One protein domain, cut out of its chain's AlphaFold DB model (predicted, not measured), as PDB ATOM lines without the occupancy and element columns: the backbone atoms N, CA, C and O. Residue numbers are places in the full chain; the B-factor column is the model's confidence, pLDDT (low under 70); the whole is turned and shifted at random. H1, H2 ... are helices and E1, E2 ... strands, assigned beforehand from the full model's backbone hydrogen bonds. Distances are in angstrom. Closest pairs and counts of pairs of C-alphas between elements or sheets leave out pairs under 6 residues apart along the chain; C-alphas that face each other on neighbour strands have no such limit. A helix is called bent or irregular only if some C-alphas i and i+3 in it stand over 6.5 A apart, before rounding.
ATOM      1  N   SER A   2     132.028 126.440 177.731       53.25
ATOM      2  CA  SER A   2     133.483 126.555 177.977       53.25
ATOM      3  C   SER A   2     134.095 127.906 177.566       53.25
ATOM      4  O   SER A   2     134.935 128.431 178.292       53.25
ATOM      5  N   GLU A   3     133.657 128.507 176.453       49.88
ATOM      6  CA  GLU A   3     134.177 129.805 175.977       49.88
ATOM      7  C   GLU A   3     133.807 130.989 176.882       49.88
ATOM      8  O   GLU A   3     134.631 131.874 177.096       49.88
ATOM      9  N   GLU A   4     132.602 131.006 177.459       48.53
ATOM     10  CA  GLU A   4     132.196 132.041 178.423       48.53
ATOM     11  C   GLU A   4     132.993 131.949 179.726       48.53
ATOM     12  O   GLU A   4     133.433 132.971 180.253       48.53
ATOM     13  N   ILE A   5     133.229 130.729 180.224       55.22
ATOM     14  CA  ILE A   5     134.047 130.493 181.421       55.22
ATOM     15  C   ILE A   5     135.502 130.912 181.154       55.22
ATOM     16  O   ILE A   5     136.112 131.579 181.987       55.22
ATOM     17  N   SER A   6     136.032 130.591 179.968       49.75
ATOM     18  CA  SER A   6     137.375 130.992 179.533       49.75
ATOM     19  C   SER A   6     137.525 132.516 179.426       49.75
ATOM     20  O   SER A   6     138.438 133.077 180.031       49.75
ATOM     21  N   LYS A   7     136.605 133.211 178.740       54.00
ATOM     22  CA  LYS A   7     136.632 134.682 178.627       54.00
ATOM     23  C   LYS A   7     136.531 135.367 179.986       54.00
ATOM     24  O   LYS A   7     137.290 136.297 180.246       54.00
ATOM     25  N   LYS A   8     135.638 134.895 180.860       61.31
ATOM     26  CA  LYS A   8     135.479 135.442 182.212       61.31
ATOM     27  C   LYS A   8     136.761 135.279 183.038       61.31
ATOM     28  O   LYS A   8     137.243 136.255 183.599       61.31
ATOM     29  N   SER A   9     137.382 134.097 182.999       57.59
ATOM     30  CA  SER A   9     138.650 133.830 183.692       57.59
ATOM     31  C   SER A   9     139.816 134.695 183.192       57.59
ATOM     32  O   SER A   9     140.667 135.081 183.991       57.59
ATOM     33  N   ILE A  10     139.884 134.999 181.890       57.16
ATOM     34  CA  ILE A  10     140.935 135.859 181.315       57.16
ATOM     35  C   ILE A  10     140.756 137.315 181.764       57.16
ATOM     36  O   ILE A  10     141.737 137.980 182.103       57.16
ATOM     37  N   ILE A  11     139.514 137.807 181.795       59.12
ATOM     38  CA  ILE A  11     139.186 139.162 182.263       59.12
ATOM     39  C   ILE A  11     139.507 139.305 183.759       59.12
ATOM     40  O   ILE A  11     140.115 140.300 184.163       59.12
ATOM     41  N   ASP A  12     139.190 138.288 184.562       64.38
ATOM     42  CA  ASP A  12     139.490 138.264 185.997       64.38
ATOM     43  C   ASP A  12     141.009 138.259 186.256       64.38
ATOM     44  O   ASP A  12     141.508 139.052 187.059       64.38
ATOM     45  N   LEU A  13     141.775 137.447 185.517       63.38
ATOM     46  CA  LEU A  13     143.238 137.413 185.623       63.38
ATOM     47  C   LEU A  13     143.880 138.741 185.196       63.38
ATOM     48  O   LEU A  13     144.771 139.250 185.876       63.38
ATOM     49  N   SER A  14     143.407 139.328 184.097       69.56
ATOM     50  CA  SER A  14     143.912 140.613 183.597       69.56
ATOM     51  C   SER A  14     143.646 141.742 184.594       69.56
ATOM     52  O   SER A  14     144.504 142.597 184.804       69.56
ATOM     53  N   THR A  15     142.491 141.710 185.264       69.25
ATOM     54  CA  THR A  15     142.136 142.672 186.316       69.25
ATOM     55  C   THR A  15     143.060 142.535 187.525       69.25
ATOM     56  O   THR A  15     143.551 143.540 188.036       69.25
ATOM     57  N   VAL A  16     143.361 141.306 187.957       68.50
ATOM     58  CA  VAL A  16     144.313 141.045 189.051       68.50
ATOM     59  C   VAL A  16     145.709 141.563 188.709       68.50
ATOM     60  O   VAL A  16     146.323 142.241 189.531       68.50
ATOM     61  N   ILE A  17     146.194 141.296 187.493       72.94
ATOM     62  CA  ILE A  17     147.506 141.773 187.034       72.94
ATOM     63  C   ILE A  17     147.538 143.303 186.989       72.94
ATOM     64  O   ILE A  17     148.485 143.905 187.491       72.94
ATOM     65  N   ALA A  18     146.500 143.940 186.442       77.88
ATOM     66  CA  ALA A  18     146.427 145.394 186.343       77.88
ATOM     67  C   ALA A  18     146.395 146.065 187.725       77.88
ATOM     68  O   ALA A  18     147.190 146.963 187.996       77.88
ATOM     69  N   VAL A  19     145.525 145.599 188.628       74.56
ATOM     70  CA  VAL A  19     145.429 146.129 189.998       74.56
ATOM     71  C   VAL A  19     146.725 145.881 190.769       74.56
ATOM     72  O   VAL A  19     147.226 146.789 191.430       74.56
ATOM     73  N   GLY A  20     147.307 144.685 190.651       74.56
ATOM     74  CA  GLY A  20     148.594 144.358 191.262       74.56
ATOM     75  C   GLY A  20     149.721 145.263 190.761       74.56
ATOM     76  O   GLY A  20     150.479 145.794 191.568       74.56
ATOM     77  N   GLY A  21     149.787 145.507 189.449       77.81
ATOM     78  CA  GLY A  21     150.762 146.412 188.839       77.81
ATOM     79  C   GLY A  21     150.635 147.850 189.343       77.81
ATOM     80  O   GLY A  21     151.643 148.456 189.702       77.81
ATOM     81  N   ILE A  22     149.408 148.374 189.449       81.88
ATOM     82  CA  ILE A  22     149.149 149.717 189.999       81.88
ATOM     83  C   ILE A  22     149.621 149.813 191.454       81.88
ATOM     84  O   ILE A  22     150.289 150.779 191.818       81.88
ATOM     85  N   ILE A  23     149.310 148.811 192.283       78.25
ATOM     86  CA  ILE A  23     149.717 148.797 193.695       78.25
ATOM     87  C   ILE A  23     151.244 148.749 193.816       78.25
ATOM     88  O   ILE A  23     151.820 149.529 194.571       78.25
ATOM     89  N   LEU A  24     151.918 147.875 193.061       79.38
ATOM     90  CA  LEU A  24     153.383 147.785 193.069       79.38
ATOM     91  C   LEU A  24     154.030 149.098 192.622       79.38
ATOM     92  O   LEU A  24     154.983 149.556 193.248       79.38
ATOM     93  N   TYR A  25     153.477 149.737 191.592       84.44
ATOM     94  CA  TYR A  25     153.929 151.048 191.143       84.44
ATOM     95  C   TYR A  25     153.800 152.107 192.249       84.44
ATOM     96  O   TYR A  25     154.772 152.794 192.554       84.44
ATOM     97  N   GLN A  26     152.637 152.199 192.905       85.25
ATOM     98  CA  GLN A  26     152.407 153.147 194.003       85.25
ATOM     99  C   GLN A  26     153.366 152.923 195.179       85.25
ATOM    100  O   GLN A  26     153.918 153.881 195.718       85.25
ATOM    101  N   LEU A  27     153.596 151.666 195.564       84.12
ATOM    102  CA  LEU A  27     154.509 151.321 196.654       84.12
ATOM    103  C   LEU A  27     155.971 151.625 196.304       84.12
ATOM    104  O   LEU A  27     156.728 152.085 197.157       84.12
ATOM    105  N   GLY A  28     156.370 151.401 195.052       86.94
ATOM    106  CA  GLY A  28     157.727 151.691 194.596       86.94
ATOM    107  C   GLY A  28     157.973 153.190 194.487       86.94
ATOM    108  O   GLY A  28     159.044 153.662 194.862       86.94
ATOM    109  N   TRP A  29     156.962 153.945 194.051       89.12
ATOM    110  CA  TRP A  29     157.005 155.401 194.055       89.12
ATOM    111  C   TRP A  29     157.159 155.945 195.476       89.12
ATOM    112  O   TRP A  29     158.087 156.704 195.743       89.12
ATOM    113  N   LEU A  30     156.329 155.468 196.411       89.25
ATOM    114  CA  LEU A  30     156.406 155.832 197.828       89.25
ATOM    115  C   LEU A  30     157.793 155.560 198.425       89.25
ATOM    116  O   LEU A  30     158.314 156.382 199.183       89.25
ATOM    117  N   TYR A  31     158.395 154.412 198.091       89.50
ATOM    118  CA  TYR A  31     159.751 154.078 198.520       89.50
ATOM    119  C   TYR A  31     160.758 155.127 198.044       89.50
ATOM    120  O   TYR A  31     161.491 155.690 198.855       89.50
ATOM    121  N   TRP A  32     160.789 155.405 196.741       90.62
ATOM    122  CA  TRP A  32     161.774 156.311 196.158       90.62
ATOM    123  C   TRP A  32     161.577 157.755 196.612       90.62
ATOM    124  O   TRP A  32     162.551 158.409 196.980       90.62
ATOM    125  N   GLU A  33     160.332 158.223 196.677       91.62
ATOM    126  CA  GLU A  33     159.994 159.533 197.230       91.62
ATOM    127  C   GLU A  33     160.488 159.666 198.674       91.62
ATOM    128  O   GLU A  33     161.214 160.603 199.005       91.62
ATOM    129  N   THR A  34     160.185 158.687 199.531       91.69
ATOM    130  CA  THR A  34     160.630 158.700 200.933       91.69
ATOM    131  C   THR A  34     162.155 158.638 201.053       91.69
ATOM    132  O   THR A  34     162.744 159.319 201.898       91.69
ATOM    133  N   PHE A  35     162.812 157.843 200.207       92.06
ATOM    134  CA  PHE A  35     164.263 157.681 200.185       92.06
ATOM    135  C   PHE A  35     164.970 158.990 199.811       92.06
ATOM    136  O   PHE A  35     165.865 159.436 200.531       92.06
ATOM    137  N   PHE A  36     164.542 159.649 198.733       92.06
ATOM    138  CA  PHE A  36     165.128 160.915 198.291       92.06
ATOM    139  C   PHE A  36     164.801 162.075 199.228       92.06
ATOM    140  O   PHE A  36     165.710 162.827 199.584       92.06
ATOM    141  N   ASN A  37     163.565 162.156 199.729       91.75
ATOM    142  CA  ASN A  37     163.186 163.146 200.739       91.75
ATOM    143  C   ASN A  37     164.034 162.988 202.007       91.75
ATOM    144  O   ASN A  37     164.515 163.973 202.567       91.75
ATOM    145  N   SER A  38     164.313 161.746 202.419       91.69
ATOM    146  CA  SER A  38     165.225 161.474 203.533       91.69
ATOM    147  C   SER A  38     166.634 162.000 203.260       91.69
ATOM    148  O   SER A  38     167.333 162.361 204.201       91.69
ATOM    149  N   LEU A  39     167.070 162.087 202.003       90.62
ATOM    150  CA  LEU A  39     168.354 162.656 201.587       90.62
ATOM    151  C   LEU A  39     168.281 164.163 201.268       90.62
ATOM    152  O   LEU A  39     169.258 164.715 200.766       90.62
ATOM    153  N   ASN A  40     167.175 164.843 201.592       88.56
ATOM    154  CA  ASN A  40     166.911 166.245 201.241       88.56
ATOM    155  C   ASN A  40     166.992 166.515 199.725       88.56
ATOM    156  O   ASN A  40     167.433 167.587 199.308       88.56
ATOM    157  N   ILE A  41     166.615 165.535 198.902       87.81
ATOM    158  CA  ILE A  41     166.439 165.706 197.458       87.81
ATOM    159  C   ILE A  41     164.953 165.940 197.208       87.81
ATOM    160  O   ILE A  41     164.131 165.124 197.615       87.81
ATOM    161  N   ASP A  42     164.630 167.050 196.549       83.19
ATOM    162  CA  ASP A  42     163.255 167.411 196.203       83.19
ATOM    163  C   ASP A  42     162.631 166.373 195.254       83.19
ATOM    164  O   ASP A  42     163.279 165.915 194.303       83.19
ATOM    165  N   SER A  43     161.371 166.012 195.503       78.38
ATOM    166  CA  SER A  43     160.649 165.012 194.717       78.38
ATOM    167  C   SER A  43     160.458 165.414 193.252       78.38
ATOM    168  O   SER A  43     160.361 164.541 192.391       78.38
ATOM    169  N   SER A  44     160.512 166.710 192.933       80.56
ATOM    170  CA  SER A  44     160.491 167.223 191.556       80.56
ATOM    171  C   SER A  44     161.679 166.774 190.697       80.56
ATOM    172  O   SER A  44     161.596 166.825 189.471       80.56
ATOM    173  N   PHE A  45     162.778 166.314 191.305       78.88
ATOM    174  CA  PHE A  45     163.921 165.764 190.572       78.88
ATOM    175  C   PHE A  45     163.803 164.268 190.269       78.88
ATOM    176  O   PHE A  45     164.627 163.746 189.512       78.88
ATOM    177  N   ILE A  46     162.822 163.580 190.861       80.38
ATOM    178  CA  ILE A  46     162.663 162.131 190.756       80.38
ATOM    179  C   ILE A  46     162.045 161.795 189.398       80.38
ATOM    180  O   ILE A  46     160.844 161.932 189.199       80.38
ATOM    181  N   ASP A  47     162.875 161.295 188.487       83.19
ATOM    182  CA  ASP A  47     162.424 160.589 187.286       83.19
ATOM    183  C   ASP A  47     163.045 159.194 187.293       83.19
ATOM    184  O   ASP A  47     164.155 158.958 186.801       83.19
ATOM    185  N   ILE A  48     162.372 158.279 187.990       82.75
ATOM    186  CA  ILE A  48     162.819 156.896 188.088       82.75
ATOM    187  C   ILE A  48     162.088 156.045 187.053       82.75
ATOM    188  O   ILE A  48     160.856 156.018 187.057       82.75
ATOM    189  N   PRO A  49     162.834 155.277 186.231       84.44
ATOM    190  CA  PRO A  49     162.239 154.344 185.286       84.44
ATOM    191  C   PRO A  49     161.292 153.360 185.976       84.44
ATOM    192  O   PRO A  49     161.603 152.830 187.050       84.44
ATOM    193  N   ILE A  50     160.156 153.071 185.338       81.94
ATOM    194  CA  ILE A  50     159.119 152.169 185.865       81.94
ATOM    195  C   ILE A  50     159.713 150.802 186.234       81.94
ATOM    196  O   ILE A  50     159.345 150.215 187.252       81.94
ATOM    197  N   GLU A  51     160.685 150.315 185.464       80.00
ATOM    198  CA  GLU A  51     161.372 149.048 185.710       80.00
ATOM    199  C   GLU A  51     162.038 149.031 187.086       80.00
ATOM    200  O   GLU A  51     161.954 148.031 187.796       80.00
ATOM    201  N   LYS A  52     162.647 150.151 187.494       80.94
ATOM    202  CA  LYS A  52     163.278 150.282 188.811       80.94
ATOM    203  C   LYS A  52     162.269 150.448 189.939       80.94
ATOM    204  O   LYS A  52     162.542 149.992 191.044       80.94
ATOM    205  N   ILE A  53     161.113 151.056 189.679       83.56
ATOM    206  CA  ILE A  53     159.997 151.131 190.639       83.56
ATOM    207  C   ILE A  53     159.457 149.721 190.930       83.56
ATOM    208  O   ILE A  53     159.206 149.355 192.080       83.56
ATOM    209  N   ILE A  54     159.322 148.893 189.895       74.38
ATOM    210  CA  ILE A  54     158.871 147.505 190.042       74.38
ATOM    211  C   ILE A  54     159.981 146.644 190.668       74.38
ATOM    212  O   ILE A  54     159.728 145.848 191.574       74.38
ATOM    213  N   SER A  55     161.240 146.822 190.260       74.44
ATOM    214  CA  SER A  55     162.366 146.046 190.796       74.44
ATOM    215  C   SER A  55     162.775 146.430 192.220       74.44
ATOM    216  O   SER A  55     163.589 145.731 192.813       74.44
ATOM    217  N   THR A  56     162.275 147.521 192.803       75.12
ATOM    218  CA  THR A  56     162.415 147.782 194.249       75.12
ATOM    219  C   THR A  56     161.274 147.177 195.059       75.12
ATOM    220  O   THR A  56     161.396 147.024 196.277       75.12
ATOM    221  N   THR A  57     160.187 146.774 194.397       73.56
ATOM    222  CA  THR A  57     158.981 146.245 195.041       73.56
ATOM    223  C   THR A  57     158.751 144.750 194.834       73.56
ATOM    224  O   THR A  57     157.949 144.162 195.552       73.56
ATOM    225  N   TRP A  58     159.501 144.099 193.939       67.25
ATOM    226  CA  TRP A  58     159.297 142.689 193.571       67.25
ATOM    227  C   TRP A  58     159.286 141.699 194.744       67.25
ATOM    228  O   TRP A  58     158.575 140.701 194.695       67.25
ATOM    229  N   TRP A  59     160.026 141.958 195.822       65.19
ATOM    230  CA  TRP A  59     160.097 141.052 196.970       65.19
ATOM    231  C   TRP A  59     158.788 140.996 197.787       65.19
ATOM    232  O   TRP A  59     158.601 140.067 198.571       65.19
ATOM    233  N   THR A  60     157.836 141.915 197.562       64.69
ATOM    234  CA  THR A  60     156.472 141.837 198.125       64.69
ATOM    235  C   THR A  60     155.451 141.205 197.185       64.69
ATOM    236  O   THR A  60     154.327 140.942 197.617       64.69
ATOM    237  N   ILE A  61     155.826 140.855 195.947       64.69
ATOM    238  CA  ILE A  61     154.953 140.099 195.033       64.69
ATOM    239  C   ILE A  61     154.498 138.795 195.689       64.69
ATOM    240  O   ILE A  61     153.336 138.434 195.558       64.69
ATOM    241  N   ALA A  62     155.355 138.125 196.465       58.69
ATOM    242  CA  ALA A  62     154.970 136.924 197.207       58.69
ATOM    243  C   ALA A  62     153.833 137.191 198.213       58.69
ATOM    244  O   ALA A  62     152.900 136.399 198.320       58.69
ATOM    245  N   VAL A  63     153.867 138.336 198.902       62.94
ATOM    246  CA  VAL A  63     152.823 138.759 199.848       62.94
ATOM    247  C   VAL A  63     151.520 139.073 199.112       62.94
ATOM    248  O   VAL A  63     150.455 138.607 199.513       62.94
ATOM    249  N   VAL A  64     151.610 139.804 197.997       64.88
ATOM    250  CA  VAL A  64     150.469 140.103 197.121       64.88
ATOM    251  C   VAL A  64     149.860 138.804 196.580       64.88
ATOM    252  O   VAL A  64     148.654 138.612 196.697       64.88
ATOM    253  N   ILE A  65     150.671 137.867 196.086       64.44
ATOM    254  CA  ILE A  65     150.220 136.562 195.583       64.44
ATOM    255  C   ILE A  65     149.523 135.754 196.678       64.44
ATOM    256  O   ILE A  65     148.464 135.198 196.412       64.44
ATOM    257  N   ILE A  66     150.052 135.705 197.905       64.62
ATOM    258  CA  ILE A  66     149.416 134.979 199.021       64.62
ATOM    259  C   ILE A  66     148.040 135.575 199.349       64.62
ATOM    260  O   ILE A  66     147.067 134.836 199.518       64.62
ATOM    261  N   VAL A  67     147.940 136.906 199.394       66.44
ATOM    262  CA  VAL A  67     146.678 137.613 199.657       66.44
ATOM    263  C   VAL A  67     145.678 137.383 198.523       66.44
ATOM    264  O   VAL A  67     144.538 136.999 198.784       66.44
ATOM    265  N   PHE A  68     146.100 137.546 197.267       66.06
ATOM    266  CA  PHE A  68     145.249 137.311 196.099       66.06
ATOM    267  C   PHE A  68     144.825 135.848 195.984       66.06
ATOM    268  O   PHE A  68     143.659 135.581 195.712       66.06
ATOM    269  N   HIS A  69     145.721 134.897 196.250       66.50
ATOM    270  CA  HIS A  69     145.398 133.475 196.252       66.50
ATOM    271  C   HIS A  69     144.294 133.157 197.263       66.50
ATOM    272  O   HIS A  69     143.335 132.465 196.929       66.50
ATOM    273  N   ARG A  70     144.362 133.726 198.474       67.06
ATOM    274  CA  ARG A  70     143.311 133.534 199.480       67.06
ATOM    275  C   ARG A  70     141.996 134.212 199.098       67.06
ATOM    276  O   ARG A  70     140.931 133.648 199.334       67.06
ATOM    277  N   VAL A  71     142.046 135.399 198.497       65.38
ATOM    278  CA  VAL A  71     140.847 136.071 197.967       65.38
ATOM    279  C   VAL A  71     140.193 135.223 196.870       65.38
ATOM    280  O   VAL A  71     138.981 135.023 196.900       65.38
ATOM    281  N   LEU A  72     140.982 134.658 195.954       65.38
ATOM    282  CA  LEU A  72     140.498 133.772 194.895       65.38
ATOM    283  C   LEU A  72     139.906 132.467 195.450       65.38
ATOM    284  O   LEU A  72     138.841 132.057 194.999       65.38
ATOM    285  N   ASP A  73     140.541 131.856 196.454       66.56
ATOM    286  CA  ASP A  73     140.023 130.672 197.160       66.56
ATOM    287  C   ASP A  73     138.663 130.948 197.828       66.56
ATOM    288  O   ASP A  73     137.739 130.135 197.777       66.56
ATOM    289  N   LEU A  74     138.484 132.135 198.407       65.62
ATOM    290  CA  LEU A  74     137.211 132.538 199.011       65.62
ATOM    291  C   LEU A  74     136.099 132.751 197.985       65.62
ATOM    292  O   LEU A  74     134.945 132.406 198.248       65.62
ATOM    293  N   ILE A  75     136.445 133.303 196.821       64.69
ATOM    294  CA  ILE A  75     135.514 133.482 195.707       64.69
ATOM    295  C   ILE A  75     135.130 132.119 195.112       64.69
ATOM    296  O   ILE A  75     133.948 131.879 194.869       64.69
ATOM    297  N   SER A  76     136.091 131.209 194.921       63.19
ATOM    298  CA  SER A  76     135.859 129.898 194.295       63.19
ATOM    299  C   SER A  76     135.074 128.936 195.191       63.19
ATOM    300  O   SER A  76     134.211 128.208 194.706       63.19
ATOM    301  N   THR A  77     135.322 128.964 196.503       63.97
ATOM    302  CA  THR A  77     134.622 128.112 197.479       63.97
ATOM    303  C   THR A  77     133.280 128.682 197.938       63.97
ATOM    304  O   THR A  77     132.562 128.023 198.689       63.97
ATOM    305  N   ASN A  78     132.928 129.897 197.497       65.31
ATOM    306  CA  ASN A  78     131.700 130.613 197.851       65.31
ATOM    307  C   ASN A  78     131.450 130.671 199.374       65.31
ATOM    308  O   ASN A  78     130.311 130.693 199.850       65.31
ATOM    309  N   LYS A  79     132.530 130.673 200.169       66.88
ATOM    310  CA  LYS A  79     132.450 130.699 201.631       66.88
ATOM    311  C   LYS A  79     131.939 132.060 202.085       66.88
ATOM    312  O   LYS A  79     132.665 133.052 202.119       66.88
ATOM    313  N   HIS A  80     130.670 132.102 202.475       69.06
ATOM    314  CA  HIS A  80     130.037 133.335 202.941       69.06
ATOM    315  C   HIS A  80     130.519 133.778 204.325       69.06
ATOM    316  O   HIS A  80     130.435 134.967 204.638       69.06
ATOM    317  N   ILE A  81     131.040 132.846 205.127       76.62
ATOM    318  CA  ILE A  81     131.453 133.064 206.512       76.62
ATOM    319  C   ILE A  81     132.875 132.531 206.688       76.62
ATOM    320  O   ILE A  81     133.160 131.379 206.363       76.62
ATOM    321  N   ILE A  82     133.759 133.383 207.201       73.88
ATOM    322  CA  ILE A  82     135.178 133.088 207.396       73.88
ATOM    323  C   ILE A  82     135.495 133.236 208.887       73.88
ATOM    324  O   ILE A  82     135.166 134.276 209.470       73.88
ATOM    325  N   PRO A  83     136.130 132.237 209.521       75.75
ATOM    326  CA  PRO A  83     136.660 132.391 210.871       75.75
ATOM    327  C   PRO A  83     137.677 133.539 210.922       75.75
ATOM    328  O   PRO A  83     138.588 133.590 210.094       75.75
ATOM    329  N   LEU A  84     137.563 134.459 211.889       70.94
ATOM    330  CA  LEU A  84     138.529 135.569 212.009       70.94
ATOM    331  C   LEU A  84     139.970 135.072 212.202       70.94
ATOM    332  O   LEU A  84     140.912 135.711 211.738       70.94
ATOM    333  N   SER A  85     140.127 133.926 212.858       70.38
ATOM    334  CA  SER A  85     141.398 133.231 213.069       70.38
ATOM    335  C   SER A  85     142.156 132.951 211.771       70.38
ATOM    336  O   SER A  85     143.364 133.166 211.723       70.38
ATOM    337  N   ASP A  86     141.460 132.556 210.703       70.50
ATOM    338  CA  ASP A  86     142.082 132.350 209.396       70.50
ATOM    339  C   ASP A  86     142.630 133.680 208.855       70.50
ATOM    340  O   ASP A  86     143.745 133.735 208.353       70.50
ATOM    341  N   GLY A  87     141.887 134.783 209.003       67.69
ATOM    342  CA  GLY A  87     142.349 136.124 208.616       67.69
ATOM    343  C   GLY A  87     143.603 136.575 209.337       67.69
ATOM    344  O   GLY A  87     144.550 137.033 208.699       67.69
ATOM    345  N   LEU A  88     143.617 136.404 210.657       69.19
ATOM    346  CA  LEU A  88     144.772 136.737 211.482       69.19
ATOM    347  C   LEU A  88     146.000 135.923 211.076       69.19
ATOM    348  O   LEU A  88     147.085 136.488 210.986       69.19
ATOM    349  N   LEU A  89     145.828 134.638 210.757       71.12
ATOM    350  CA  LEU A  89     146.919 133.776 210.312       71.12
ATOM    351  C   LEU A  89     147.546 134.263 208.997       71.12
ATOM    352  O   LEU A  89     148.769 134.309 208.891       71.12
ATOM    353  N   TYR A  90     146.742 134.702 208.023       69.19
ATOM    354  CA  TYR A  90     147.262 135.249 206.761       69.19
ATOM    355  C   TYR A  90     147.938 136.612 206.927       69.19
ATOM    356  O   TYR A  90     149.005 136.830 206.355       69.19
ATOM    357  N   VAL A  91     147.355 137.520 207.717       69.38
ATOM    358  CA  VAL A  91     147.988 138.817 208.022       69.38
ATOM    359  C   VAL A  91     149.318 138.593 208.734       69.38
ATOM    360  O   VAL A  91     150.314 139.230 208.406       69.38
ATOM    361  N   ALA A  92     149.357 137.651 209.670       69.38
ATOM    362  CA  ALA A  92     150.564 137.321 210.400       69.38
ATOM    363  C   ALA A  92     151.617 136.654 209.493       69.38
ATOM    364  O   ALA A  92     152.778 137.052 209.521       69.38
ATOM    365  N   LEU A  93     151.231 135.737 208.601       70.56
ATOM    366  CA  LEU A  93     152.133 135.176 207.588       70.56
ATOM    367  C   LEU A  93     152.723 136.271 206.683       70.56
ATOM    368  O   LEU A  93     153.925 136.280 206.418       70.56
ATOM    369  N   ALA A  94     151.894 137.217 206.241       69.62
ATOM    370  CA  ALA A  94     152.341 138.343 205.435       69.62
ATOM    371  C   ALA A  94     153.310 139.257 206.201       69.62
ATOM    372  O   ALA A  94     154.358 139.615 205.669       69.62
ATOM    373  N   LEU A  95     153.003 139.587 207.459       70.19
ATOM    374  CA  LEU A  95     153.892 140.344 208.342       70.19
ATOM    375  C   LEU A  95     155.229 139.631 208.556       70.19
ATOM    376  O   LEU A  95     156.267 140.281 208.500       70.19
ATOM    377  N   ALA A  96     155.217 138.312 208.753       69.38
ATOM    378  CA  ALA A  96     156.424 137.511 208.919       69.38
ATOM    379  C   ALA A  96     157.295 137.527 207.655       69.38
ATOM    380  O   ALA A  96     158.507 137.702 207.748       69.38
ATOM    381  N   LEU A  97     156.686 137.407 206.470       67.94
ATOM    382  CA  LEU A  97     157.399 137.499 205.193       67.94
ATOM    383  C   LEU A  97     157.980 138.897 204.956       67.94
ATOM    384  O   LEU A  97     159.151 139.009 204.603       67.94
ATOM    385  N   LEU A  98     157.198 139.957 205.196       67.69
ATOM    386  CA  LEU A  98     157.689 141.337 205.115       67.69
ATOM    387  C   LEU A  98     158.868 141.543 206.073       67.69
ATOM    388  O   LEU A  98     159.917 142.044 205.679       67.69
ATOM    389  N   TYR A  99     158.721 141.098 207.320       66.12
ATOM    390  CA  TYR A  99     159.750 141.217 208.345       66.12
ATOM    391  C   TYR A  99     161.032 140.449 207.998       66.12
ATOM    392  O   TYR A  99     162.125 140.987 208.171       66.12
ATOM    393  N   PHE A 100     160.912 139.231 207.463       64.06
ATOM    394  CA  PHE A 100     162.051 138.426 207.019       64.06
ATOM    395  C   PHE A 100     162.840 139.129 205.908       64.06
ATOM    396  O   PHE A 100     164.061 139.241 205.989       64.06
ATOM    397  N   VAL A 101     162.146 139.684 204.908       63.41
ATOM    398  CA  VAL A 101     162.808 140.419 203.820       63.41
ATOM    399  C   VAL A 101     163.435 141.735 204.307       63.41
ATOM    400  O   VAL A 101     164.439 142.185 203.757       63.41
ATOM    401  N   TYR A 102     162.907 142.342 205.374       61.16
ATOM    402  CA  TYR A 102     163.468 143.568 205.955       61.16
ATOM    403  C   TYR A 102     164.888 143.408 206.527       61.16
ATOM    404  O   TYR A 102     165.651 144.383 206.577       61.16
ATOM    405  N   ASN A 103     165.197 142.214 207.043       62.78
ATOM    406  CA  ASN A 103     166.263 141.979 208.021       62.78
ATOM    407  C   ASN A 103     167.013 140.662 207.753       62.78
ATOM    408  O   ASN A 103     167.188 139.843 208.652       62.78
ATOM    409  N   THR A 104     167.483 140.462 206.524       58.66
ATOM    410  CA  THR A 104     168.130 139.215 206.077       58.66
ATOM    411  C   THR A 104     169.472 138.877 206.749       58.66
ATOM    412  O   THR A 104     170.028 137.825 206.458       58.66
ATOM    413  N   GLU A 105     170.015 139.726 207.630       57.56
ATOM    414  CA  GLU A 105     171.410 139.623 208.096       57.56
ATOM    415  C   GLU A 105     171.609 139.191 209.567       57.56
ATOM    416  O   GLU A 105     172.756 139.022 209.970       57.56
ATOM    417  N   ASP A 106     170.565 138.971 210.385       59.91
ATOM    418  CA  ASP A 106     170.758 138.714 211.832       59.91
ATOM    419  C   ASP A 106     169.889 137.570 212.411       59.91
ATOM    420  O   ASP A 106     168.684 137.451 212.180       59.91
ATOM    421  N   ILE A 107     170.553 136.680 213.160       52.09
ATOM    422  CA  ILE A 107     170.060 135.383 213.641       52.09
ATOM    423  C   ILE A 107     169.017 135.504 214.759       52.09
ATOM    424  O   ILE A 107     168.143 134.640 214.891       52.09
ATOM    425  N   TRP A 108     169.046 136.600 215.528       52.97
ATOM    426  CA  TRP A 108     168.023 136.893 216.536       52.97
ATOM    427  C   TRP A 108     166.649 137.129 215.896       52.97
ATOM    428  O   TRP A 108     165.615 136.908 216.530       52.97
ATOM    429  N   TYR A 109     166.616 137.476 214.607       60.34
ATOM    430  CA  TYR A 109     165.381 137.691 213.858       60.34
ATOM    431  C   TYR A 109     164.770 136.408 213.308       60.34
ATOM    432  O   TYR A 109     163.544 136.288 213.279       60.34
ATOM    433  N   THR A 110     165.585 135.412 212.962       55.66
ATOM    434  CA  THR A 110     165.096 134.052 212.693       55.66
ATOM    435  C   THR A 110     164.392 133.502 213.934       55.66
ATOM    436  O   THR A 110     163.283 132.981 213.837       55.66
ATOM    437  N   LEU A 111     164.973 133.722 215.119       55.00
ATOM    438  CA  LEU A 111     164.367 133.362 216.403       55.00
ATOM    439  C   LEU A 111     163.068 134.135 216.685       55.00
ATOM    440  O   LEU A 111     162.083 133.522 217.096       55.00
ATOM    441  N   ALA A 112     163.011 135.444 216.413       60.72
ATOM    442  CA  ALA A 112     161.786 136.238 216.566       60.72
ATOM    443  C   ALA A 112     160.671 135.795 215.599       60.72
ATOM    444  O   ALA A 112     159.514 135.689 215.997       60.72
ATOM    445  N   THR A 113     161.023 135.466 214.354       59.59
ATOM    446  CA  THR A 113     160.087 134.983 213.325       59.59
ATOM    447  C   THR A 113     159.538 133.604 213.691       59.59
ATOM    448  O   THR A 113     158.329 133.390 213.640       59.59
ATOM    449  N   ILE A 114     160.398 132.687 214.149       60.59
ATOM    450  CA  ILE A 114     159.991 131.376 214.676       60.59
ATOM    451  C   ILE A 114     159.085 131.544 215.905       60.59
ATOM    452  O   ILE A 114     158.042 130.901 215.988       60.59
ATOM    453  N   THR A 115     159.431 132.446 216.829       61.78
ATOM    454  CA  THR A 115     158.614 132.741 218.019       61.78
ATOM    455  C   THR A 115     157.249 133.316 217.629       61.78
ATOM    456  O   THR A 115     156.231 132.924 218.190       61.78
ATOM    457  N   PHE A 116     157.196 134.179 216.616       65.38
ATOM    458  CA  PHE A 116     155.952 134.714 216.072       65.38
ATOM    459  C   PHE A 116     155.097 133.621 215.410       65.38
ATOM    460  O   PHE A 116     153.902 133.541 215.683       65.38
ATOM    461  N   PHE A 117     155.696 132.712 214.632       63.69
ATOM    462  CA  PHE A 117     154.997 131.537 214.099       63.69
ATOM    463  C   PHE A 117     154.461 130.616 215.203       63.69
ATOM    464  O   PHE A 117     153.344 130.123 215.074       63.69
ATOM    465  N   LEU A 118     155.192 130.438 216.308       63.06
ATOM    466  CA  LEU A 118     154.721 129.698 217.488       63.06
ATOM    467  C   LEU A 118     153.539 130.400 218.186       63.06
ATOM    468  O   LEU A 118     152.605 129.733 218.638       63.06
ATOM    469  N   VAL A 119     153.525 131.737 218.224       64.44
ATOM    470  CA  VAL A 119     152.386 132.535 218.718       64.44
ATOM    471  C   VAL A 119     151.163 132.413 217.789       64.44
ATOM    472  O   VAL A 119     150.037 132.274 218.258       64.44
ATOM    473  N   ILE A 120     151.358 132.379 216.467       60.38
ATOM    474  CA  ILE A 120     150.274 132.122 215.496       60.38
ATOM    475  C   ILE A 120     149.734 130.692 215.634       60.38
ATOM    476  O   ILE A 120     148.522 130.484 215.620       60.38
ATOM    477  N   PHE A 121     150.612 129.704 215.805       59.69
ATOM    478  CA  PHE A 121     150.210 128.315 216.036       59.69
ATOM    479  C   PHE A 121     149.407 128.163 217.334       59.69
ATOM    480  O   PHE A 121     148.446 127.402 217.395       59.69
ATOM    481  N   SER A 122     149.734 128.939 218.369       59.16
ATOM    482  CA  SER A 122     148.937 128.986 219.601       59.16
ATOM    483  C   SER A 122     147.634 129.789 219.450       59.16
ATOM    484  O   SER A 122     146.655 129.483 220.131       59.16
ATOM    485  N   LEU A 123     147.539 130.718 218.491       57.84
ATOM    486  CA  LEU A 123     146.267 131.329 218.078       57.84
ATOM    487  C   LEU A 123     145.324 130.334 217.373       57.84
ATOM    488  O   LEU A 123     144.107 130.500 217.477       57.84
ATOM    489  N   GLU A 124     145.818 129.260 216.736       56.88
ATOM    490  CA  GLU A 124     144.938 128.165 216.288       56.88
ATOM    491  C   GLU A 124     144.221 127.487 217.461       56.88
ATOM    492  O   GLU A 124     143.074 127.068 217.317       56.88
ATOM    493  N   PHE A 125     144.834 127.455 218.645       57.31
ATOM    494  CA  PHE A 125     144.195 126.979 219.873       57.31
ATOM    495  C   PHE A 125     143.070 127.924 220.346       57.31
ATOM    496  O   PHE A 125     142.091 127.490 220.953       57.31
ATOM    497  N   ILE A 126     143.159 129.213 219.988       55.31
ATOM    498  CA  ILE A 126     142.171 130.269 220.272       55.31
ATOM    499  C   ILE A 126     141.051 130.310 219.207       55.31
ATOM    500  O   ILE A 126     140.054 131.008 219.399       55.31
ATOM    501  N   LYS A 127     141.112 129.494 218.132       58.03
ATOM    502  CA  LYS A 127     140.062 129.389 217.083       58.03
ATOM    503  C   LYS A 127     138.637 129.257 217.634       58.03
ATOM    504  O   LYS A 127     137.699 129.667 216.960       58.03
ATOM    505  N   ARG A 128     138.468 128.706 218.841       54.69
ATOM    506  CA  ARG A 128     137.166 128.536 219.509       54.69
ATOM    507  C   ARG A 128     136.579 129.811 220.132       54.69
ATOM    508  O   ARG A 128     135.389 129.816 220.420       54.69
ATOM    509  N   PHE A 129     137.369 130.866 220.341       58.16
ATOM    510  CA  PHE A 129     136.932 132.106 221.004       58.16
ATOM    511  C   PHE A 129     136.711 133.281 220.046       58.16
ATOM    512  O   PHE A 129     136.077 134.267 220.413       58.16
ATOM    513  N   LEU A 130     137.231 133.192 218.822       66.56
ATOM    514  CA  LEU A 130     137.090 134.235 217.812       66.56
ATOM    515  C   LEU A 130     135.835 133.991 216.971       66.56
ATOM    516  O   LEU A 130     135.589 132.884 216.500       66.56
ATOM    517  N   GLY A 131     135.049 135.050 216.776       74.69
ATOM    518  CA  GLY A 131     133.855 135.016 215.937       74.69
ATOM    519  C   GLY A 131     134.164 134.811 214.450       74.69
ATOM    520  O   GLY A 131     135.292 134.545 214.026       74.69
ATOM    521  N   SER A 132     133.135 134.979 213.627       80.94
ATOM    522  CA  SER A 132     133.246 134.884 212.174       80.94
ATOM    523  C   SER A 132     132.858 136.195 211.495       80.94
ATOM    524  O   SER A 132     132.125 137.016 212.047       80.94
ATOM    525  N   ILE A 133     133.386 136.408 210.293       79.44
ATOM    526  CA  ILE A 133     133.128 137.590 209.475       79.44
ATOM    527  C   ILE A 133     132.624 137.166 208.097       79.44
ATOM    528  O   ILE A 133     133.007 136.129 207.557       79.44
ATOM    529  N   THR A 134     131.751 137.978 207.507       82.00
ATOM    530  CA  THR A 134     131.273 137.739 206.142       82.00
ATOM    531  C   THR A 134     132.410 137.887 205.130       82.00
ATOM    532  O   THR A 134     133.189 138.839 205.243       82.00
ATOM    533  N   GLY A 135     132.433 137.056 204.086       70.00
ATOM    534  CA  GLY A 135     133.491 137.065 203.065       70.00
ATOM    535  C   GLY A 135     133.759 138.434 202.425       70.00
ATOM    536  O   GLY A 135     134.908 138.831 202.274       70.00
ATOM    537  N   LYS A 136     132.713 139.230 202.150       73.56
ATOM    538  CA  LYS A 136     132.873 140.598 201.613       73.56
ATOM    539  C   LYS A 136     133.621 141.530 202.571       73.56
ATOM    540  O   LYS A 136     134.577 142.185 202.172       73.56
ATOM    541  N   LYS A 137     133.202 141.578 203.841       76.31
ATOM    542  CA  LYS A 137     133.858 142.411 204.864       76.31
ATOM    543  C   LYS A 137     135.298 141.960 205.119       76.31
ATOM    544  O   LYS A 137     136.162 142.804 205.315       76.31
ATOM    545  N   TYR A 138     135.554 140.652 205.064       74.75
ATOM    546  CA  TYR A 138     136.900 140.093 205.164       74.75
ATOM    547  C   TYR A 138     137.818 140.589 204.045       74.75
ATOM    548  O   TYR A 138     138.902 141.083 204.334       74.75
ATOM    549  N   MET A 139     137.377 140.518 202.784       71.62
ATOM    550  CA  MET A 139     138.186 140.968 201.643       71.62
ATOM    551  C   MET A 139     138.563 142.447 201.760       71.62
ATOM    552  O   MET A 139     139.730 142.790 201.585       71.62
ATOM    553  N   TYR A 140     137.608 143.313 202.122       75.06
ATOM    554  CA  TYR A 140     137.898 144.735 202.332       75.06
ATOM    555  C   TYR A 140     138.863 144.970 203.496       75.06
ATOM    556  O   TYR A 140     139.800 145.751 203.356       75.06
ATOM    557  N   ALA A 141     138.669 144.278 204.621       74.38
ATOM    558  CA  ALA A 141     139.553 144.406 205.775       74.38
ATOM    559  C   ALA A 141     140.988 143.988 205.433       74.38
ATOM    560  O   ALA A 141     141.924 144.725 205.733       74.38
ATOM    561  N   VAL A 142     141.163 142.847 204.757       71.19
ATOM    562  CA  VAL A 142     142.482 142.364 204.330       71.19
ATOM    563  C   VAL A 142     143.128 143.344 203.357       71.19
ATOM    564  O   VAL A 142     144.274 143.717 203.571       71.19
ATOM    565  N   ALA A 143     142.406 143.819 202.340       73.06
ATOM    566  CA  ALA A 143     142.952 144.780 201.382       73.06
ATOM    567  C   ALA A 143     143.438 146.073 202.065       73.06
ATOM    568  O   ALA A 143     144.560 146.511 201.816       73.06
ATOM    569  N   ILE A 144     142.635 146.644 202.971       79.88
ATOM    570  CA  ILE A 144     142.984 147.871 203.703       79.88
ATOM    571  C   ILE A 144     144.190 147.639 204.617       79.88
ATOM    572  O   ILE A 144     145.153 148.402 204.561       79.88
ATOM    573  N   ILE A 145     144.160 146.585 205.442       75.81
ATOM    574  CA  ILE A 145     145.245 146.279 206.385       75.81
ATOM    575  C   ILE A 145     146.552 146.056 205.626       75.81
ATOM    576  O   ILE A 145     147.572 146.641 205.976       75.81
ATOM    577  N   MET A 146     146.517 145.258 204.559       72.00
ATOM    578  CA  MET A 146     147.700 144.950 203.760       72.00
ATOM    579  C   MET A 146     148.267 146.185 203.064       72.00
ATOM    580  O   MET A 146     149.484 146.359 203.046       72.00
ATOM    581  N   TYR A 147     147.409 147.067 202.548       74.94
ATOM    582  CA  TYR A 147     147.844 148.324 201.944       74.94
ATOM    583  C   TYR A 147     148.511 149.255 202.969       74.94
ATOM    584  O   TYR A 147     149.602 149.761 202.718       74.94
ATOM    585  N   VAL A 148     147.908 149.431 204.153       80.06
ATOM    586  CA  VAL A 148     148.475 150.258 205.237       80.06
ATOM    587  C   VAL A 148     149.806 149.689 205.735       80.06
ATOM    588  O   VAL A 148     150.767 150.436 205.923       80.06
ATOM    589  N   LEU A 149     149.885 148.368 205.916       73.56
ATOM    590  CA  LEU A 149     151.119 147.690 206.312       73.56
ATOM    591  C   LEU A 149     152.223 147.880 205.272       73.56
ATOM    592  O   LEU A 149     153.347 148.219 205.639       73.56
ATOM    593  N   ALA A 150     151.902 147.708 203.988       74.88
ATOM    594  CA  ALA A 150     152.849 147.933 202.905       74.88
ATOM    595  C   ALA A 150     153.336 149.391 202.893       74.88
ATOM    596  O   ALA A 150     154.542 149.623 202.888       74.88
ATOM    597  N   PHE A 151     152.426 150.366 202.984       80.75
ATOM    598  CA  PHE A 151     152.766 151.791 203.031       80.75
ATOM    599  C   PHE A 151     153.773 152.115 204.148       80.75
ATOM    600  O   PHE A 151     154.816 152.733 203.906       80.75
ATOM    601  N   TYR A 152     153.487 151.663 205.374       81.94
ATOM    602  CA  TYR A 152     154.360 151.898 206.524       81.94
ATOM    603  C   TYR A 152     155.721 151.219 206.351       81.94
ATOM    604  O   TYR A 152     156.768 151.820 206.600       81.94
ATOM    605  N   PHE A 153     155.714 149.970 205.887       77.81
ATOM    606  CA  PHE A 153     156.927 149.189 205.718       77.81
ATOM    607  C   PHE A 153     157.850 149.782 204.644       77.81
ATOM    608  O   PHE A 153     159.045 149.938 204.893       77.81
ATOM    609  N   TYR A 154     157.315 150.163 203.478       79.88
ATOM    610  CA  TYR A 154     158.109 150.768 202.402       79.88
ATOM    611  C   TYR A 154     158.714 152.107 202.816       79.88
ATOM    612  O   TYR A 154     159.899 152.333 202.574       79.88
ATOM    613  N   SER A 155     157.947 152.947 203.513       85.62
ATOM    614  CA  SER A 155     158.449 154.223 204.037       85.62
ATOM    615  C   SER A 155     159.574 154.012 205.062       85.62
ATOM    616  O   SER A 155     160.617 154.670 205.017       85.62
ATOM    617  N   SER A 156     159.401 153.042 205.967       85.38
ATOM    618  CA  SER A 156     160.413 152.680 206.967       85.38
ATOM    619  C   SER A 156     161.690 152.130 206.319       85.38
ATOM    620  O   SER A 156     162.794 152.573 206.644       85.38
ATOM    621  N   LYS A 157     161.552 151.239 205.328       83.38
ATOM    622  CA  LYS A 157     162.675 150.678 204.563       83.38
ATOM    623  C   LYS A 157     163.428 151.741 203.778       83.38
ATOM    624  O   LYS A 157     164.648 151.799 203.891       83.38
ATOM    625  N   ALA A 158     162.721 152.620 203.076       88.69
ATOM    626  CA  ALA A 158     163.314 153.751 202.370       88.69
ATOM    627  C   ALA A 158     164.135 154.648 203.307       88.69
ATOM    628  O   ALA A 158     165.271 155.008 202.999       88.69
ATOM    629  N   THR A 159     163.595 154.944 204.492       90.12
ATOM    630  CA  THR A 159     164.289 155.736 205.516       90.12
ATOM    631  C   THR A 159     165.533 155.013 206.042       90.12
ATOM    632  O   THR A 159     166.595 155.625 206.178       90.12
ATOM    633  N   LYS A 160     165.437 153.704 206.318       87.38
ATOM    634  CA  LYS A 160     166.573 152.871 206.750       87.38
ATOM    635  C   LYS A 160     167.678 152.862 205.693       87.38
ATOM    636  O   LYS A 160     168.832 153.107 206.034       87.38
ATOM    637  N   ASP A 161     167.329 152.649 204.429       86.94
ATOM    638  CA  ASP A 161     168.287 152.600 203.323       86.94
ATOM    639  C   ASP A 161     168.950 153.972 203.094       86.94
ATOM    640  O   ASP A 161     170.173 154.054 202.967       86.94
ATOM    641  N   ALA A 162     168.189 155.069 203.156       89.94
ATOM    642  CA  ALA A 162     168.741 156.424 203.089       89.94
ATOM    643  C   ALA A 162     169.705 156.715 204.255       89.94
ATOM    644  O   ALA A 162     170.780 157.287 204.056       89.94
ATOM    645  N   ASN A 163     169.359 156.292 205.473       89.31
ATOM    646  CA  ASN A 163     170.218 156.450 206.649       89.31
ATOM    647  C   ASN A 163     171.504 155.624 206.547       89.31
ATOM    648  O   ASN A 163     172.563 156.110 206.949       89.31
ATOM    649  N   ILE A 164     171.439 154.421 205.968       86.81
ATOM    650  CA  ILE A 164     172.627 153.620 205.664       86.81
ATOM    651  C   ILE A 164     173.559 154.430 204.760       86.81
ATOM    652  O   ILE A 164     174.718 154.626 205.127       86.81
ATOM    653  N   ILE A 165     173.061 154.993 203.654       86.38
ATOM    654  CA  ILE A 165     173.878 155.808 202.739       86.38
ATOM    655  C   ILE A 165     174.459 157.041 203.444       86.38
ATOM    656  O   ILE A 165     175.649 157.308 203.295       86.38
ATOM    657  N   LYS A 166     173.682 157.747 204.276       84.62
ATOM    658  CA  LYS A 166     174.195 158.871 205.085       84.62
ATOM    659  C   LYS A 166     175.294 158.460 206.065       84.62
ATOM    660  O   LYS A 166     176.156 159.270 206.391       84.62
ATOM    661  N   SER A 167     175.239 157.230 206.576       79.88
ATOM    662  CA  SER A 167     176.204 156.715 207.550       79.88
ATOM    663  C   SER A 167     177.522 156.247 206.919       79.88
ATOM    664  O   SER A 167     178.517 156.096 207.635       79.88
ATOM    665  N   TYR A 168     177.560 156.048 205.594       73.44
ATOM    666  CA  TYR A 168     178.780 155.663 204.887       73.44
ATOM    667  C   TYR A 168     179.836 156.766 204.991       73.44
ATOM    668  O   TYR A 168     179.638 157.897 204.560       73.44
TER     669      TYR A 168
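What this domain is: This is residues 2 to 168 of the 228 residues of an uncharacterized protein of Flavobacterium crocinum (UniProt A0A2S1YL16). The model is a flat, loosely packed slab of long helices: H2, H3 and H5 make a triangle, H4 packs along the far side of H3, and H1 runs slantwise past H2 and H5 at the other edge, with residues 2 to 15 sticking out. A tiny sheet of E1 and E2, order E1 - E2, antiparallel, sits at one end, where H3 and H5 begin. The printed part has 167 residues with five named helices and two named strands, in the order H1 H2 E1 H3 H4 E2 H5, and its class is mostly helix. It is only just loose, close to compact, with a radius of gyration of the C-alphas of 18.7 A, and spans 52 by 46 by 22 A.

How they stand to each other: E1, residues 81 to 83, and E2, residues 132 to 134, are antiparallel at 144 degrees, with N 82 and O 133 at 2.9 A. H3, residues 84 to 102, and H5, residues 135 to 167, follow them directly. H3 and H5 touch at a shallow tilt of 17 degrees, the same way; their closest C-alphas, Tyr 102 and Lys 157, are 7.3 A apart. H2, residues 50 to 76, touches H3 with residues 59 to 67 alone, opposite ways at a shallow tilt of 18 degrees, closest at the C-alphas of Val 63 and Ala 94, 5.6 A. H2 and H5 only just touch, with 3 pairs of C-alphas within 8 A, the closest Val 71 and Met 139 at 6.7 A. H4, residues 107 to 128, forms a helical hairpin with H3 at a shallow tilt of 5 degrees; the closest C-alphas, Ser 85 and Lys 127, are 5.7 A apart. H1, residues 2 to 38, forms a helical hairpin with H2 at a steep tilt of 43 degrees, touching it with residues 20 to 32 alone; the closest C-alphas, Gly 28 and Ile 53, are 4.6 A apart. H1 touches H5 with residues 27 to 38 alone, the same way at a shallow tilt of 33 degrees, only just short of steep, closest at the C-alphas of Phe 35 and Ala 158, 4.6 A. H1, H2, H3 and H5 form a bundle, a group of helices that touch one another in turn. H4 and H5 are apart. Every O i to N i+4 pair is within hydrogen-bond range in H1, H3 and H5, against 17 of 23 in H2 and 15 of 18 in H4.

Where its parts are: H1 is 53.7 A long from C-alpha 2 at (133.483, 126.555, 177.977); H2 is 33.3 A, H3 26.9 A and H4 34.1 A. H2 is irregular, C-alphas 56 and 59 being 7.6 A apart, with a kink of 71 degrees near residue 59; H4 is irregular too, C-alphas 125 and 128 being 7.2 A apart. E1 and E2 measure 6.8 A and 7.0 A, and H5, 47.2 A, ends at C-alpha 167 (176.204, 156.715, 207.550).

The domain as a whole: The C-alphas farthest apart, Ser 2 and Tyr 168, are 60.2 A apart. The printed part has no cut. The link from H1 to H2, 11 residues, is long; the others are tight. Residues 103 to 108 stand free, as do 2 to 15. The mean pLDDT of the printed part is 71.9, and 79 residues are under 70, among them residues 2 to 16, 58 to 80 and 96 to 130.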